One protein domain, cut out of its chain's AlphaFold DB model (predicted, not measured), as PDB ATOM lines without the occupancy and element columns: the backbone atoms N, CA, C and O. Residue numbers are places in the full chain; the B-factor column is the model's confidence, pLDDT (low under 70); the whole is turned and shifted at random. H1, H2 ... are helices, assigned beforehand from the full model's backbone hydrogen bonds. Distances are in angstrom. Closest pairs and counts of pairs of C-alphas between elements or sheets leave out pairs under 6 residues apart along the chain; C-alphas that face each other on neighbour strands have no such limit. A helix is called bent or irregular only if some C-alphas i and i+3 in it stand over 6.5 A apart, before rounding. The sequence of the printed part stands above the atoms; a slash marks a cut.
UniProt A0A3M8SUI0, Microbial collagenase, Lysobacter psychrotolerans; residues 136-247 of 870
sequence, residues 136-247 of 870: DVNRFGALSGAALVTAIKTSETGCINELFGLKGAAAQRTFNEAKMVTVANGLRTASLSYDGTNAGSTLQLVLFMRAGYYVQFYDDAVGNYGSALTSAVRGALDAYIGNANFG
ATOM      1  N   ASP A 136     179.755  89.999 251.819       84.12
ATOM      2  CA  ASP A 136     179.342  91.400 251.750       84.12
ATOM      3  C   ASP A 136     178.788  91.720 250.355       84.12
ATOM      4  O   ASP A 136     179.470  92.267 249.481       84.12
ATOM      5  N   VAL A 137     177.509  91.399 250.156       81.00
ATOM      6  CA  VAL A 137     176.751  91.727 248.940       81.00
ATOM      7  C   VAL A 137     176.710  93.232 248.630       81.00
ATOM      8  O   VAL A 137     176.517  93.618 247.474       81.00
ATOM      9  N   ASN A 138     176.930  94.112 249.618       87.25
ATOM     10  CA  ASN A 138     176.933  95.562 249.401       87.25
ATOM     11  C   ASN A 138     178.239  96.058 248.766       87.25
ATOM     12  O   ASN A 138     178.225  97.087 248.079       87.25
ATOM     13  N   ARG A 139     179.346  95.317 248.912       92.25
ATOM     14  CA  ARG A 139     180.656  95.645 248.325       92.25
ATOM     15  C   ARG A 139     180.584  95.866 246.813       92.25
ATOM     16  O   ARG A 139     181.160  96.824 246.302       92.25
ATOM     17  N   PHE A 140     179.842  95.029 246.086       95.25
ATOM     18  CA  PHE A 140     179.658  95.172 244.633       95.25
ATOM     19  C   PHE A 140     178.923  96.475 244.265       95.25
ATOM     20  O   PHE A 140     179.217  97.110 243.246       95.25
ATOM     21  N   GLY A 141     178.028  96.939 245.140       94.12
ATOM     22  CA  GLY A 141     177.362  98.236 245.045       94.12
ATOM     23  C   GLY A 141     178.322  99.428 245.154       94.12
ATOM     24  O   GLY A 141     178.094 100.443 244.495       94.12
ATOM     25  N   ALA A 142     179.427  99.296 245.892       94.88
ATOM     26  CA  ALA A 142     180.437 100.346 246.065       94.88
ATOM     27  C   ALA A 142     181.518 100.382 244.963       94.88
ATOM     28  O   ALA A 142     182.137 101.421 244.746       94.88
ATOM     29  N   LEU A 143     181.751  99.274 244.250       97.06
ATOM     30  CA  LEU A 143     182.825  99.155 243.252       97.06
ATOM     31  C   LEU A 143     182.371  99.480 241.821       97.06
ATOM     32  O   LEU A 143     181.205  99.317 241.469       97.06
ATOM     33  N   SER A 144     183.309  99.889 240.964       95.88
ATOM     34  CA  SER A 144     183.090 100.158 239.534       95.88
ATOM     35  C   SER A 144     184.309  99.755 238.687       95.88
ATOM     36  O   SER A 144     185.354  99.377 239.222       95.88
ATOM     37  N   GLY A 145     184.173  99.798 237.355       96.06
ATOM     38  CA  GLY A 145     185.275  99.552 236.418       96.06
ATOM     39  C   GLY A 145     185.980  98.206 236.630       96.06
ATOM     40  O   GLY A 145     185.360  97.199 236.980       96.06
ATOM     41  N   ALA A 146     187.304  98.196 236.458       96.69
ATOM     42  CA  ALA A 146     188.127  97.006 236.674       96.69
ATOM     43  C   ALA A 146     188.055  96.473 238.118       96.69
ATOM     44  O   ALA A 146     188.099  95.262 238.315       96.69
ATOM     45  N   ALA A 147     187.882  97.341 239.124       97.69
ATOM     46  CA  ALA A 147     187.794  96.919 240.524       97.69
ATOM     47  C   ALA A 147     186.540  96.070 240.801       97.69
ATOM     48  O   ALA A 147     186.618  95.092 241.545       97.69
ATOM     49  N   LEU A 148     185.408  96.392 240.159       98.00
ATOM     50  CA  LEU A 148     184.193  95.572 240.213       98.00
ATOM     51  C   LEU A 148     184.416  94.200 239.561       98.00
ATOM     52  O   LEU A 148     184.098  93.180 240.169       98.00
ATOM     53  N   VAL A 149     185.000  94.167 238.358       98.19
ATOM     54  CA  VAL A 149     185.291  92.910 237.643       98.19
ATOM     55  C   VAL A 149     186.223  92.022 238.470       98.19
ATOM     56  O   VAL A 149     185.923  90.846 238.659       98.19
ATOM     57  N   THR A 150     187.306  92.577 239.021       97.31
ATOM     58  CA  THR A 150     188.226  91.841 239.901       97.31
ATOM     59  C   THR A 150     187.505  91.290 241.126       97.31
ATOM     60  O   THR A 150     187.643  90.104 241.405       97.31
ATOM     61  N   ALA A 151     186.687  92.094 241.819       96.12
ATOM     62  CA  ALA A 151     185.952  91.633 242.997       96.12
ATOM     63  C   ALA A 151     185.007  90.459 242.685       96.12
ATOM     64  O   ALA A 151     184.985  89.487 243.442       96.12
ATOM     65  N   ILE A 152     184.289  90.509 241.556       95.94
ATOM     66  CA  ILE A 152     183.438  89.403 241.083       95.94
ATOM     67  C   ILE A 152     184.281  88.152 240.818       95.94
ATOM     68  O   ILE A 152     183.952  87.082 241.324       95.94
ATOM     69  N   LYS A 153     185.402  88.280 240.091       95.31
ATOM     70  CA  LYS A 153     186.293  87.145 239.796       95.31
ATOM     71  C   LYS A 153     186.885  86.501 241.054       95.31
ATOM     72  O   LYS A 153     186.974  85.282 241.123       95.31
ATOM     73  N   THR A 154     187.263  87.303 242.051       92.81
ATOM     74  CA  THR A 154     187.835  86.814 243.321       92.81
ATOM     75  C   THR A 154     186.802  86.265 244.308       92.81
ATOM     76  O   THR A 154     187.185  85.831 245.390       92.81
ATOM     77  N   SER A 155     185.508  86.318 243.986       88.12
ATOM     78  CA  SER A 155     184.445  85.843 244.874       88.12
ATOM     79  C   SER A 155     184.123  84.368 244.645       88.12
ATOM     80  O   SER A 155     184.190  83.850 243.524       88.12
ATOM     81  N   GLU A 156     183.703  83.691 245.710       84.12
ATOM     82  CA  GLU A 156     183.092  82.371 245.600       84.12
ATOM     83  C   GLU A 156     181.732  82.463 244.897       84.12
ATOM     84  O   GLU A 156     180.988  83.435 245.052       84.12
ATOM     85  N   THR A 157     181.364  81.423 244.147       79.56
ATOM     86  CA  THR A 157     180.095  81.390 243.405       79.56
ATOM     87  C   THR A 157     178.863  81.425 244.314       79.56
ATOM     88  O   THR A 157     177.814  81.873 243.869       79.56
ATOM     89  N   GLY A 158     178.983  81.001 245.580       71.19
ATOM     90  CA  GLY A 158     177.924  81.155 246.586       71.19
ATOM     91  C   GLY A 158     177.635  82.624 246.911       71.19
ATOM     92  O   GLY A 158     176.490  83.053 246.835       71.19
ATOM     93  N   CYS A 159     178.679  83.427 247.135       78.81
ATOM     94  CA  CYS A 159     178.547  84.865 247.392       78.81
ATOM     95  C   CYS A 159     177.956  85.626 246.186       78.81
ATOM     96  O   CYS A 159     177.171  86.556 246.352       78.81
ATOM     97  N   ILE A 160     178.255  85.199 244.951       85.38
ATOM     98  CA  ILE A 160     177.591  85.760 243.759       85.38
ATOM     99  C   ILE A 160     176.107  85.346 243.680       85.38
ATOM    100  O   ILE A 160     175.282  86.161 243.270       85.38
ATOM    101  N   ASN A 161     175.739  84.128 244.105       77.69
ATOM    102  CA  ASN A 161     174.334  83.697 244.165       77.69
ATOM    103  C   ASN A 161     173.502  84.521 245.176       77.69
ATOM    104  O   ASN A 161     172.333  84.792 244.917       77.69
ATOM    105  N   GLU A 162     174.081  84.998 246.284       76.56
ATOM    106  CA  GLU A 162     173.353  85.862 247.236       76.56
ATOM    107  C   GLU A 162     172.854  87.175 246.595       76.56
ATOM    108  O   GLU A 162     171.844  87.742 247.018       76.56
ATOM    109  N   LEU A 163     173.497  87.638 245.513       82.69
ATOM    110  CA  LEU A 163     173.119  88.877 244.826       82.69
ATOM    111  C   LEU A 163     171.741  88.815 244.146       82.69
ATOM    112  O   LEU A 163     171.136  89.864 243.925       82.69
ATOM    113  N   PHE A 164     171.213  87.620 243.855       81.19
ATOM    114  CA  PHE A 164     169.852  87.455 243.329       81.19
ATOM    115  C   PHE A 164     168.773  87.886 244.345       81.19
ATOM    116  O   PHE A 164     167.650  88.196 243.946       81.19
ATOM    117  N   GLY A 165     169.104  87.950 245.640       72.88
ATOM    118  CA  GLY A 165     168.216  88.430 246.704       72.88
ATOM    119  C   GLY A 165     168.185  89.954 246.891       72.88
ATOM    120  O   GLY A 165     167.411  90.441 247.717       72.88
ATOM    121  N   LEU A 166     169.008  90.726 246.168       80.00
ATOM    122  CA  LEU A 166     169.085  92.181 246.348       80.00
ATOM    123  C   LEU A 166     167.781  92.898 245.966       80.00
ATOM    124  O   LEU A 166     167.099  92.527 245.009       80.00
ATOM    125  N   LYS A 167     167.475  93.978 246.700       83.31
ATOM    126  CA  LYS A 167     166.303  94.841 246.492       83.31
ATOM    127  C   LYS A 167     166.610  96.334 246.658       83.31
ATOM    128  O   LYS A 167     167.615  96.722 247.266       83.31
ATOM    129  N   GLY A 168     165.736  97.173 246.104       90.31
ATOM    130  CA  GLY A 168     165.715  98.627 246.227       90.31
ATOM    131  C   GLY A 168     167.049  99.303 245.898       90.31
ATOM    132  O   GLY A 168     167.728  98.984 244.923       90.31
ATOM    133  N   ALA A 169     167.462 100.246 246.746       93.12
ATOM    134  CA  ALA A 169     168.671 101.037 246.517       93.12
ATOM    135  C   ALA A 169     169.972 100.201 246.484       93.12
ATOM    136  O   ALA A 169     170.955 100.631 245.879       93.12
ATOM    137  N   ALA A 170     170.011  99.019 247.114       91.12
ATOM    138  CA  ALA A 170     171.160  98.116 247.014       91.12
ATOM    139  C   ALA A 170     171.222  97.455 245.627       91.12
ATOM    140  O   ALA A 170     172.267  97.502 244.978       91.12
ATOM    141  N   ALA A 171     170.086  96.948 245.134       92.50
ATOM    142  CA  ALA A 171     169.954  96.430 243.774       92.50
ATOM    143  C   ALA A 171     170.361  97.476 242.721       92.50
ATOM    144  O   ALA A 171     171.214  97.202 241.878       92.50
ATOM    145  N   GLN A 172     169.840  98.704 242.824       95.81
ATOM    146  CA  GLN A 172     170.175  99.812 241.920       95.81
ATOM    147  C   GLN A 172     171.679 100.130 241.878       95.81
ATOM    148  O   GLN A 172     172.270 100.302 240.805       95.81
ATOM    149  N   ARG A 173     172.330 100.203 243.048       96.56
ATOM    150  CA  ARG A 173     173.774 100.473 243.124       96.56
ATOM    151  C   ARG A 173     174.608  99.340 242.538       96.56
ATOM    152  O   ARG A 173     175.661  99.626 241.973       96.56
ATOM    153  N   THR A 174     174.181  98.087 242.663       96.81
ATOM    154  CA  THR A 174     174.929  96.925 242.154       96.81
ATOM    155  C   THR A 174     174.718  96.704 240.654       96.81
ATOM    156  O   THR A 174     175.692  96.445 239.949       96.81
ATOM    157  N   PHE A 175     173.490  96.873 240.154       97.75
ATOM    158  CA  PHE A 175     173.076  96.385 238.834       97.75
ATOM    159  C   PHE A 175     172.663  97.457 237.813       97.75
ATOM    160  O   PHE A 175     172.119  97.116 236.775       97.75
ATOM    161  N   ASN A 176     172.940  98.745 238.025       97.12
ATOM    162  CA  ASN A 176     172.719  99.749 236.969       97.12
ATOM    163  C   ASN A 176     173.466  99.417 235.654       97.12
ATOM    164  O   ASN A 176     174.514  98.759 235.657       97.12
ATOM    165  N   GLU A 177     172.952  99.919 234.525       97.94
ATOM    166  CA  GLU A 177     173.422  99.550 233.180       97.94
ATOM    167  C   GLU A 177     174.940  99.716 232.994       97.94
ATOM    168  O   GLU A 177     175.590  98.831 232.445       97.94
ATOM    169  N   ALA A 178     175.538 100.803 233.494       98.06
ATOM    170  CA  ALA A 178     176.971 101.063 233.335       98.06
ATOM    171  C   ALA A 178     177.850  99.980 233.995       98.06
ATOM    172  O   ALA A 178     178.882  99.577 233.442       98.06
ATOM    173  N   LYS A 179     177.430  99.455 235.155       98.31
ATOM    174  CA  LYS A 179     178.092  98.315 235.804       98.31
ATOM    175  C   LYS A 179     177.866  97.021 235.037       98.31
ATOM    176  O   LYS A 179     178.826  96.294 234.801       98.31
ATOM    177  N   MET A 180     176.645  96.774 234.574       98.62
ATOM    178  CA  MET A 180     176.327  95.595 233.763       98.62
ATOM    179  C   MET A 180     177.128  95.568 232.449       98.62
ATOM    180  O   MET A 180     177.692  94.536 232.100       98.62
ATOM    181  N   VAL A 181     177.292  96.709 231.770       98.81
ATOM    182  CA  VAL A 181     178.154  96.856 230.579       98.81
ATOM    183  C   VAL A 181     179.617  96.563 230.923       98.81
ATOM    184  O   VAL A 181     180.304  95.859 230.183       98.81
ATOM    185  N   THR A 182     180.096  97.065 232.064       98.69
ATOM    186  CA  THR A 182     181.457  96.801 232.556       98.69
ATOM    187  C   THR A 182     181.690  95.300 232.776       98.69
ATOM    188  O   THR A 182     182.700  94.760 232.322       98.69
ATOM    189  N   VAL A 183     180.748  94.607 233.422       98.75
ATOM    190  CA  VAL A 183     180.843  93.163 233.690       98.75
ATOM    191  C   VAL A 183     180.687  92.340 232.411       98.75
ATOM    192  O   VAL A 183     181.458  91.406 232.213       98.75
ATOM    193  N   ALA A 184     179.795  92.721 231.492       98.81
ATOM    194  CA  ALA A 184     179.659  92.085 230.181       98.81
ATOM    195  C   ALA A 184     180.954  92.184 229.350       98.81
ATOM    196  O   ALA A 184     181.379  91.201 228.747       98.81
ATOM    197  N   ASN A 185     181.642  93.330 229.376       98.69
ATOM    198  CA  ASN A 185     182.958  93.471 228.746       98.69
ATOM    199  C   ASN A 185     184.030  92.608 229.442       98.69
ATOM    200  O   ASN A 185     184.841  91.974 228.768       98.69
ATOM    201  N   GLY A 186     184.005  92.512 230.777       98.44
ATOM    202  CA  GLY A 186     184.858  91.586 231.534       98.44
ATOM    203  C   GLY A 186     184.608  90.112 231.186       98.44
ATOM    204  O   GLY A 186     185.561  89.343 231.036       98.44
ATOM    205  N   LEU A 187     183.339  89.735 230.995       98.69
ATOM    206  CA  LEU A 187     182.921  88.415 230.526       98.69
ATOM    207  C   LEU A 187     183.405  88.159 229.102       98.69
ATOM    208  O   LEU A 187     183.978  87.107 228.856       98.69
ATOM    209  N   ARG A 188     183.280  89.125 228.184       98.69
ATOM    210  CA  ARG A 188     183.804  89.002 226.816       98.69
ATOM    211  C   ARG A 188     185.296  88.675 226.801       98.69
ATOM    212  O   ARG A 188     185.698  87.761 226.086       98.69
ATOM    213  N   THR A 189     186.099  89.365 227.609       98.00
ATOM    214  CA  THR A 189     187.533  89.068 227.740       98.00
ATOM    215  C   THR A 189     187.774  87.652 228.274       98.00
ATOM    216  O   THR A 189     188.577  86.924 227.699       98.00
ATOM    217  N   ALA A 190     187.048  87.230 229.317       97.69
ATOM    218  CA  ALA A 190     187.166  85.877 229.873       97.69
ATOM    219  C   ALA A 190     186.722  84.774 228.886       97.69
ATOM    220  O   ALA A 190     187.321  83.703 228.856       97.69
ATOM    221  N   SER A 191     185.708  85.045 228.060       98.25
ATOM    222  CA  SER A 191     185.201  84.151 227.013       98.25
ATOM    223  C   SER A 191     186.178  83.987 225.842       98.25
ATOM    224  O   SER A 191     186.357  82.878 225.340       98.25
ATOM    225  N   LEU A 192     186.854  85.067 225.426       97.56
ATOM    226  CA  LEU A 192     187.891  85.008 224.387       97.56
ATOM    227  C   LEU A 192     189.071  84.121 224.812       97.56
ATOM    228  O   LEU A 192     189.583  83.361 223.998       97.56
ATOM    229  N   SER A 193     189.469  84.182 226.087       95.94
ATOM    230  CA  SER A 193     190.546  83.362 226.658       95.94
ATOM    231  C   SER A 193     190.050  82.093 227.368       95.94
ATOM    232  O   SER A 193     190.754  81.569 228.228       95.94
ATOM    233  N   TYR A 194     188.825  81.633 227.094       97.75
ATOM    234  CA  TYR A 194     188.229  80.508 227.816       97.75
ATOM    235  C   TYR A 194     188.918  79.184 227.455       97.75
ATOM    236  O   TYR A 194     188.949  78.783 226.290       97.75
ATOM    237  N   ASP A 195     189.449  78.498 228.466       95.38
ATOM    238  CA  ASP A 195     190.254  77.272 228.362       95.38
ATOM    239  C   ASP A 195     189.431  75.978 228.529       95.38
ATOM    240  O   ASP A 195     189.981  74.879 228.576       95.38
ATOM    241  N   GLY A 196     188.101  76.096 228.624       92.94
ATOM    242  CA  GLY A 196     187.216  74.980 228.958       92.94
ATOM    243  C   GLY A 196     187.030  74.753 230.462       92.94
ATOM    244  O   GLY A 196     186.342  73.805 230.831       92.94
ATOM    245  N   THR A 197     187.602  75.601 231.323       92.06
ATOM    246  CA  THR A 197     187.505  75.532 232.789       92.06
ATOM    247  C   THR A 197     187.048  76.868 233.390       92.06
ATOM    248  O   THR A 197     186.898  77.868 232.690       92.06
ATOM    249  N   ASN A 198     186.837  76.927 234.711       90.94
ATOM    250  CA  ASN A 198     186.545  78.192 235.393       90.94
ATOM    251  C   ASN A 198     187.799  78.978 235.852       90.94
ATOM    252  O   ASN A 198     187.674  79.903 236.654       90.94
ATOM    253  N   ALA A 199     189.005  78.667 235.358       89.44
ATOM    254  CA  ALA A 199     190.230  79.382 235.745       89.44
ATOM    255  C   ALA A 199     190.157  80.899 235.466       89.44
ATOM    256  O   ALA A 199     190.612  81.709 236.270       89.44
ATOM    257  N   GLY A 200     189.506  81.302 234.366       89.56
ATOM    258  CA  GLY A 200     189.255  82.710 234.026       89.56
ATOM    259  C   GLY A 200     188.154  83.410 234.844       89.56
ATOM    260  O   GLY A 200     187.907  84.603 234.618       89.56
ATOM    261  N   SER A 201     187.496  82.684 235.761       95.12
ATOM    262  CA  SER A 201     186.316  83.097 236.544       95.12
ATOM    263  C   SER A 201     185.102  83.484 235.686       95.12
ATOM    264  O   SER A 201     184.324  84.380 236.027       95.12
ATOM    265  N   THR A 202     184.949  82.820 234.536       96.38
ATOM    266  CA  THR A 202     183.838  83.015 233.594       96.38
ATOM    267  C   THR A 202     182.490  82.739 234.264       96.38
ATOM    268  O   THR A 202     181.549  83.499 234.057       96.38
ATOM    269  N   LEU A 203     182.407  81.721 235.129       93.62
ATOM    270  CA  LEU A 203     181.197  81.355 235.872       93.62
ATOM    271  C   LEU A 203     180.701  82.496 236.770       93.62
ATOM    272  O   LEU A 203     179.539  82.878 236.677       93.62
ATOM    273  N   GLN A 204     181.576  83.093 237.586       95.12
ATOM    274  CA  GLN A 204     181.226  84.228 238.451       95.12
ATOM    275  C   GLN A 204     180.691  85.421 237.648       95.12
ATOM    276  O   GLN A 204     179.731  86.069 238.060       95.12
ATOM    277  N   LEU A 205     181.295  85.702 236.491       98.31
ATOM    278  CA  LEU A 205     180.874  86.798 235.620       98.31
ATOM    279  C   LEU A 205     179.516  86.521 234.958       98.31
ATOM    280  O   LEU A 205     178.671  87.413 234.927       98.31
ATOM    281  N   VAL A 206     179.271  85.295 234.484       97.31
ATOM    282  CA  VAL A 206     177.956  84.881 233.958       97.31
ATOM    283  C   VAL A 206     176.886  84.945 235.049       97.31
ATOM    284  O   VAL A 206     175.809  85.489 234.810       97.31
ATOM    285  N   LEU A 207     177.187  84.469 236.260       90.12
ATOM    286  CA  LEU A 207     176.269  84.511 237.400       90.12
ATOM    287  C   LEU A 207     175.915  85.941 237.812       90.12
ATOM    288  O   LEU A 207     174.739  86.232 238.011       90.12
ATOM    289  N   PHE A 208     176.890  86.852 237.867       96.94
ATOM    290  CA  PHE A 208     176.621  88.266 238.140       96.94
ATOM    291  C   PHE A 208     175.717  88.884 237.062       96.94
ATOM    292  O   PHE A 208     174.780  89.615 237.379       96.94
ATOM    293  N   MET A 209     175.958  88.559 235.787       98.12
ATOM    294  CA  MET A 209     175.111  89.011 234.680       98.12
ATOM    295  C   MET A 209     173.676  88.475 234.802       98.12
ATOM    296  O   MET A 209     172.725  89.246 234.670       98.12
ATOM    297  N   ARG A 210     173.498  87.183 235.113       94.38
ATOM    298  CA  ARG A 210     172.177  86.588 235.388       94.38
ATOM    299  C   ARG A 210     171.481  87.263 236.574       94.38
ATOM    300  O   ARG A 210     170.299  87.584 236.468       94.38
ATOM    301  N   ALA A 211     172.207  87.519 237.664       86.56
ATOM    302  CA  ALA A 211     171.683  88.193 238.851       86.56
ATOM    303  C   ALA A 211     171.183  89.603 238.524       86.56
ATOM    304  O   ALA A 211     170.073  89.962 238.911       86.56
ATOM    305  N   GLY A 212     171.944  90.369 237.741       94.25
ATOM    306  CA  GLY A 212     171.544  91.715 237.346       94.25
ATOM    307  C   GLY A 212     170.317  91.756 236.441       94.25
ATOM    308  O   GLY A 212     169.465  92.621 236.636       94.25
ATOM    309  N   TYR A 213     170.170  90.820 235.497       92.69
ATOM    310  CA  TYR A 213     168.922  90.691 234.734       92.69
ATOM    311  C   TYR A 213     167.749  90.300 235.637       92.69
ATOM    312  O   TYR A 213     166.724  90.982 235.629       92.69
ATOM    313  N   TYR A 214     167.903  89.263 236.467       83.31
ATOM    314  CA  TYR A 214     166.855  88.812 237.388       83.31
ATOM    315  C   TYR A 214     166.366  89.917 238.321       83.31
ATOM    316  O   TYR A 214     165.168  90.192 238.385       83.31
ATOM    317  N   VAL A 215     167.283  90.575 239.028       82.38
ATOM    318  CA  VAL A 215     166.917  91.615 239.987       82.38
ATOM    319  C   VAL A 215     166.279  92.809 239.273       82.38
ATOM    320  O   VAL A 215     165.296  93.330 239.781       82.38
ATOM    321  N   GLN A 216     166.740  93.179 238.072       93.50
ATOM    322  CA  GLN A 216     166.135  94.257 237.279       93.50
ATOM    323  C   GLN A 216     164.692  93.965 236.837       93.50
ATOM    324  O   GLN A 216     163.881  94.888 236.761       93.50
ATOM    325  N   PHE A 217     164.346  92.703 236.580       79.56
ATOM    326  CA  PHE A 217     162.969  92.323 236.257       79.56
ATOM    327  C   PHE A 217     162.033  92.402 237.472       79.56
ATOM    328  O   PHE A 217     160.883  92.813 237.339       79.56
ATOM    329  N   TYR A 218     162.517  92.007 238.656       75.94
ATOM    330  CA  TYR A 218     161.727  91.954 239.895       75.94
ATOM    331  C   TYR A 218     161.878  93.190 240.801       75.94
ATOM    332  O   TYR A 218     161.384  93.166 241.934       75.94
ATOM    333  N   ASP A 219     162.615  94.217 240.376       78.62
ATOM    334  CA  ASP A 219     162.844  95.436 241.152       78.62
ATOM    335  C   ASP A 219     163.082  96.658 240.249       78.62
ATOM    336  O   ASP A 219     164.178  96.905 239.733       78.62
ATOM    337  N   ASP A 220     162.029  97.459 240.098       88.75
ATOM    338  CA  ASP A 220     161.994  98.683 239.295       88.75
ATOM    339  C   ASP A 220     163.071  99.710 239.695       88.75
ATOM    340  O   ASP A 220     163.439 100.551 238.870       88.75
ATOM    341  N   ALA A 221     163.630  99.635 240.913       91.31
ATOM    342  CA  ALA A 221     164.684 100.546 241.357       91.31
ATOM    343  C   ALA A 221     165.980 100.412 240.540       91.31
ATOM    344  O   ALA A 221     166.746 101.375 240.469       91.31
ATOM    345  N   VAL A 222     166.239  99.262 239.900       95.19
ATOM    346  CA  VAL A 222     167.435  99.072 239.053       95.19
ATOM    347  C   VAL A 222     167.402  99.949 237.794       95.19
ATOM    348  O   VAL A 222     168.454 100.360 237.301       95.19
ATOM    349  N   GLY A 223     166.205 100.293 237.310       92.25
ATOM    350  CA  GLY A 223     166.000 101.012 236.056       92.25
ATOM    351  C   GLY A 223     165.926 100.090 234.835       92.25
ATOM    352  O   GLY A 223     165.743  98.880 234.947       92.25
ATOM    353  N   ASN A 224     166.026 100.672 233.640       93.38
ATOM    354  CA  ASN A 224     165.970  99.934 232.374       93.38
ATOM    355  C   ASN A 224     167.377  99.698 231.814       93.38
ATOM    356  O   ASN A 224     168.257 100.542 231.968       93.38
ATOM    357  N   TYR A 225     167.555  98.588 231.096       96.62
ATOM    358  CA  TYR A 225     168.737  98.344 230.272       96.62
ATOM    359  C   TYR A 225     168.480  98.739 228.816       96.62
ATOM    360  O   TYR A 225     167.389  98.520 228.289       96.62
ATOM    361  N   GLY A 226     169.489  99.324 228.172       95.12
ATOM    362  CA  GLY A 226     169.444  99.794 226.797       95.12
ATOM    363  C   GLY A 226     170.357  99.009 225.856       95.12
ATOM    364  O   GLY A 226     170.916  97.954 226.171       95.12
ATOM    365  N   SER A 227     170.523  99.558 224.651       96.69
ATOM    366  CA  SER A 227     171.301  98.945 223.570       96.69
ATOM    367  C   SER A 227     172.803  98.847 223.857       96.69
ATOM    368  O   SER A 227     173.484  98.051 223.203       96.69
ATOM    369  N   ALA A 228     173.321  99.607 224.830       98.00
ATOM    370  CA  ALA A 228     174.703  99.501 225.284       98.00
ATOM    371  C   ALA A 228     174.931  98.151 225.975       98.00
ATOM    372  O   ALA A 228     175.839  97.411 225.582       98.00
ATOM    373  N   LEU A 229     174.062  97.774 226.923       98.44
ATOM    374  CA  LEU A 229     174.140  96.456 227.551       98.44
ATOM    375  C   LEU A 229     173.854  95.325 226.563       98.44
ATOM    376  O   LEU A 229     174.614  94.358 226.527       98.44
ATOM    377  N   THR A 230     172.829  95.462 225.716       97.56
ATOM    378  CA  THR A 230     172.523  94.476 224.664       97.56
ATOM    379  C   THR A 230     173.733  94.211 223.760       97.56
ATOM    380  O   THR A 230     174.066  93.062 223.479       97.56
ATOM    381  N   SER A 231     174.441  95.259 223.330       98.38
ATOM    382  CA  SER A 231     175.652  95.119 222.508       98.38
ATOM    383  C   SER A 231     176.795  94.436 223.265       98.38
ATOM    384  O   SER A 231     177.483  93.582 222.702       98.38
ATOM    385  N   ALA A 232     176.989  94.776 224.544       98.69
ATOM    386  CA  ALA A 232     178.051  94.207 225.368       98.69
ATOM    387  C   ALA A 232     177.819  92.715 225.677       98.69
ATOM    388  O   ALA A 232     178.733  91.908 225.500       98.69
ATOM    389  N   VAL A 233     176.595  92.325 226.066       98.50
ATOM    390  CA  VAL A 233     176.265  90.918 226.362       98.50
ATOM    391  C   VAL A 233     176.320  90.050 225.104       98.50
ATOM    392  O   VAL A 233     176.893  88.964 225.155       98.50
ATOM    393  N   ARG A 234     175.860  90.552 223.946       98.62
ATOM    394  CA  ARG A 234     176.038  89.874 222.647       98.62
ATOM    395  C   ARG A 234     177.509  89.623 222.347       98.62
ATOM    396  O   ARG A 234     177.880  88.495 222.049       98.62
ATOM    397  N   GLY A 235     178.365  90.634 222.503       98.69
ATOM    398  CA  GLY A 235     179.808  90.478 222.305       98.69
ATOM    399  C   GLY A 235     180.446  89.436 223.234       98.69
ATOM    400  O   GLY A 235     181.411  88.784 222.839       98.69
ATOM    401  N   ALA A 236     179.911  89.261 224.445       98.69
ATOM    402  CA  ALA A 236     180.375  88.270 225.412       98.69
ATOM    403  C   ALA A 236     179.897  86.840 225.102       98.69
ATOM    404  O   ALA A 236     180.684  85.896 225.203       98.69
ATOM    405  N   LEU A 237     178.633  86.694 224.689       98.75
ATOM    406  CA  LEU A 237     178.032  85.431 224.253       98.75
ATOM    407  C   LEU A 237     178.650  84.950 222.931       98.75
ATOM    408  O   LEU A 237     179.068  83.799 222.841       98.75
ATOM    409  N   ASP A 238     178.799  85.839 221.944       98.75
ATOM    410  CA  ASP A 238     179.451  85.551 220.658       98.75
ATOM    411  C   ASP A 238     180.889  85.043 220.867       98.75
ATOM    412  O   ASP A 238     181.290  84.045 220.267       98.75
ATOM    413  N   ALA A 239     181.652  85.684 221.764       98.69
ATOM    414  CA  ALA A 239     183.009  85.264 222.110       98.69
ATOM    415  C   ALA A 239     183.062  83.877 222.772       98.69
ATOM    416  O   ALA A 239     183.986  83.116 222.501       98.69
ATOM    417  N   TYR A 240     182.084  83.532 223.618       98.50
ATOM    418  CA  TYR A 240     182.029  82.218 224.269       98.50
ATOM    419  C   TYR A 240     181.638  81.115 223.278       98.50
ATOM    420  O   TYR A 240     182.276  80.068 223.215       98.50
ATOM    421  N   ILE A 241     180.607  81.363 222.468       98.00
ATOM    422  CA  ILE A 241     180.047  80.400 221.507       98.00
ATOM    423  C   ILE A 241     181.015  80.132 220.341       98.00
ATOM    424  O   ILE A 241     181.048  79.021 219.797       98.00
ATOM    425  N   GLY A 242     181.812  81.140 219.970       97.88
ATOM    426  CA  GLY A 242     182.892  81.039 218.989       97.88
ATOM    427  C   GLY A 242     184.200  80.445 219.525       97.88
ATOM    428  O   GLY A 242     185.105  80.192 218.733       97.88
ATOM    429  N   ASN A 243     184.331  80.210 220.836       98.12
ATOM    430  CA  ASN A 243     185.538  79.624 221.417       98.12
ATOM    431  C   ASN A 243     185.662  78.130 221.043       98.12
ATOM    432  O   ASN A 243     184.678  77.387 221.056       98.12
ATOM    433  N   ALA A 244     186.884  77.666 220.756       96.94
ATOM    434  CA  ALA A 244     187.165  76.269 220.407       96.94
ATOM    435  C   ALA A 244     186.695  75.265 221.483       96.94
ATOM    436  O   ALA A 244     186.277  74.154 221.158       96.94
ATOM    437  N   ASN A 245     186.694  75.674 222.754       96.69
ATOM    438  CA  ASN A 245     186.278  74.857 223.891       96.69
ATOM    439  C   ASN A 245     184.752  74.776 224.093       96.69
ATOM    440  O   ASN A 245     184.315  74.039 224.971       96.69
ATOM    441  N   PHE A 246     183.929  75.463 223.288       96.00
ATOM    442  CA  PHE A 246     182.458  75.392 223.381       96.00
ATOM    443  C   PHE A 246     181.891  73.978 223.146       96.00
ATOM    444  O   PHE A 246     180.773  73.678 223.545       96.00
ATOM    445  N   GLY A 247     182.636  73.111 222.452       93.94
ATOM    446  CA  GLY A 247     182.231  71.732 222.163       93.94
ATOM    447  C   GLY A 247     182.759  70.679 223.143       93.94
ATOM    448  O   GLY A 247     182.676  69.495 222.819       93.94
TER     449      GLY A 247
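Overview. This is residues 136 to 247 of the 870 residues of the protein "Microbial collagenase" of Lysobacter psychrotolerans (UniProt A0A3M8SUI0). Four helices lie roughly side by side in a staggered row, H7, H5, H6 and H3, with H5 and H6 in the middle as a helical hairpin. H2 crosses H5 and H6 steeply, short H1 and H4 pack together toward one end of the long axis, and H8 sits at the other end, beyond H7. The printed part has 112 residues, with eight named helices, H1 to H8 in order along the chain, and no named strand; its class is all helix. It is compact, with a radius of gyration of the C-alphas of 13.3 A, and spans 40 by 29 by 22 A.

Along the chain. Begin with the longest helix, H6, residues 202 to 218: find C-alpha 202 at (183.838, 83.015, 233.594), and from there it runs 24.7 A to C-alpha 218 at (161.727, 91.954, 239.895). Before it look for H5, residues 177 to 192, 22.3 A long, and after it for H7, residues 227 to 241, 20.6 A. Earlier come H1, residues 139 to 142, H2, 145 to 153, H3, 157 to 165, 14.2 A long, and H4, 168 to 175. The last is H8, residues 244 to 247, ending at C-alpha 247, (182.231, 71.732, 222.163); it is irregular, but only just, with C-alphas 244 and 247 6.9 A apart.

Arrangement. Start at H6, the hub, which touches H2, H3, H4 and H5. Look at Leu 187 and Leu 205, the closest C-alphas of the hairpin H5 and H6, 5.7 A apart; the tilt is shallow, 28 degrees, opposite ways. H3 runs the same way as H6 at a shallow tilt of 8 degrees and touches it, closest at C-alphas 164 and 211, 4.9 A. H7 touches H5, the same way at a shallow 17 degrees, with C-alphas 188 and 236 closest at 3.8 A. H2 touches residues 202 to 208 of H6 alone, about perpendicular at 74 degrees, closest at C-alphas 153 and 204, 6.0 A. H4 touches H1, with C-alphas 141 and 174 closest at 4.0 A. H8 touches no helix. Every O i to N i+4 pair is within hydrogen-bond range in H2, H4, H5, H6 and H7; H3 has 2 of 5, beside 5 of 6 O i to N i+3 pairs, and H1 and H8 are too short for an i+4 pair.

Size, cuts and confidence. The two C-alphas farthest apart, those of Ala 169 and Ala 244, are 40.5 A apart. The printed part has no cut and no long link. The mean pLDDT of the printed part is 93.1, and no printed residue is under 70.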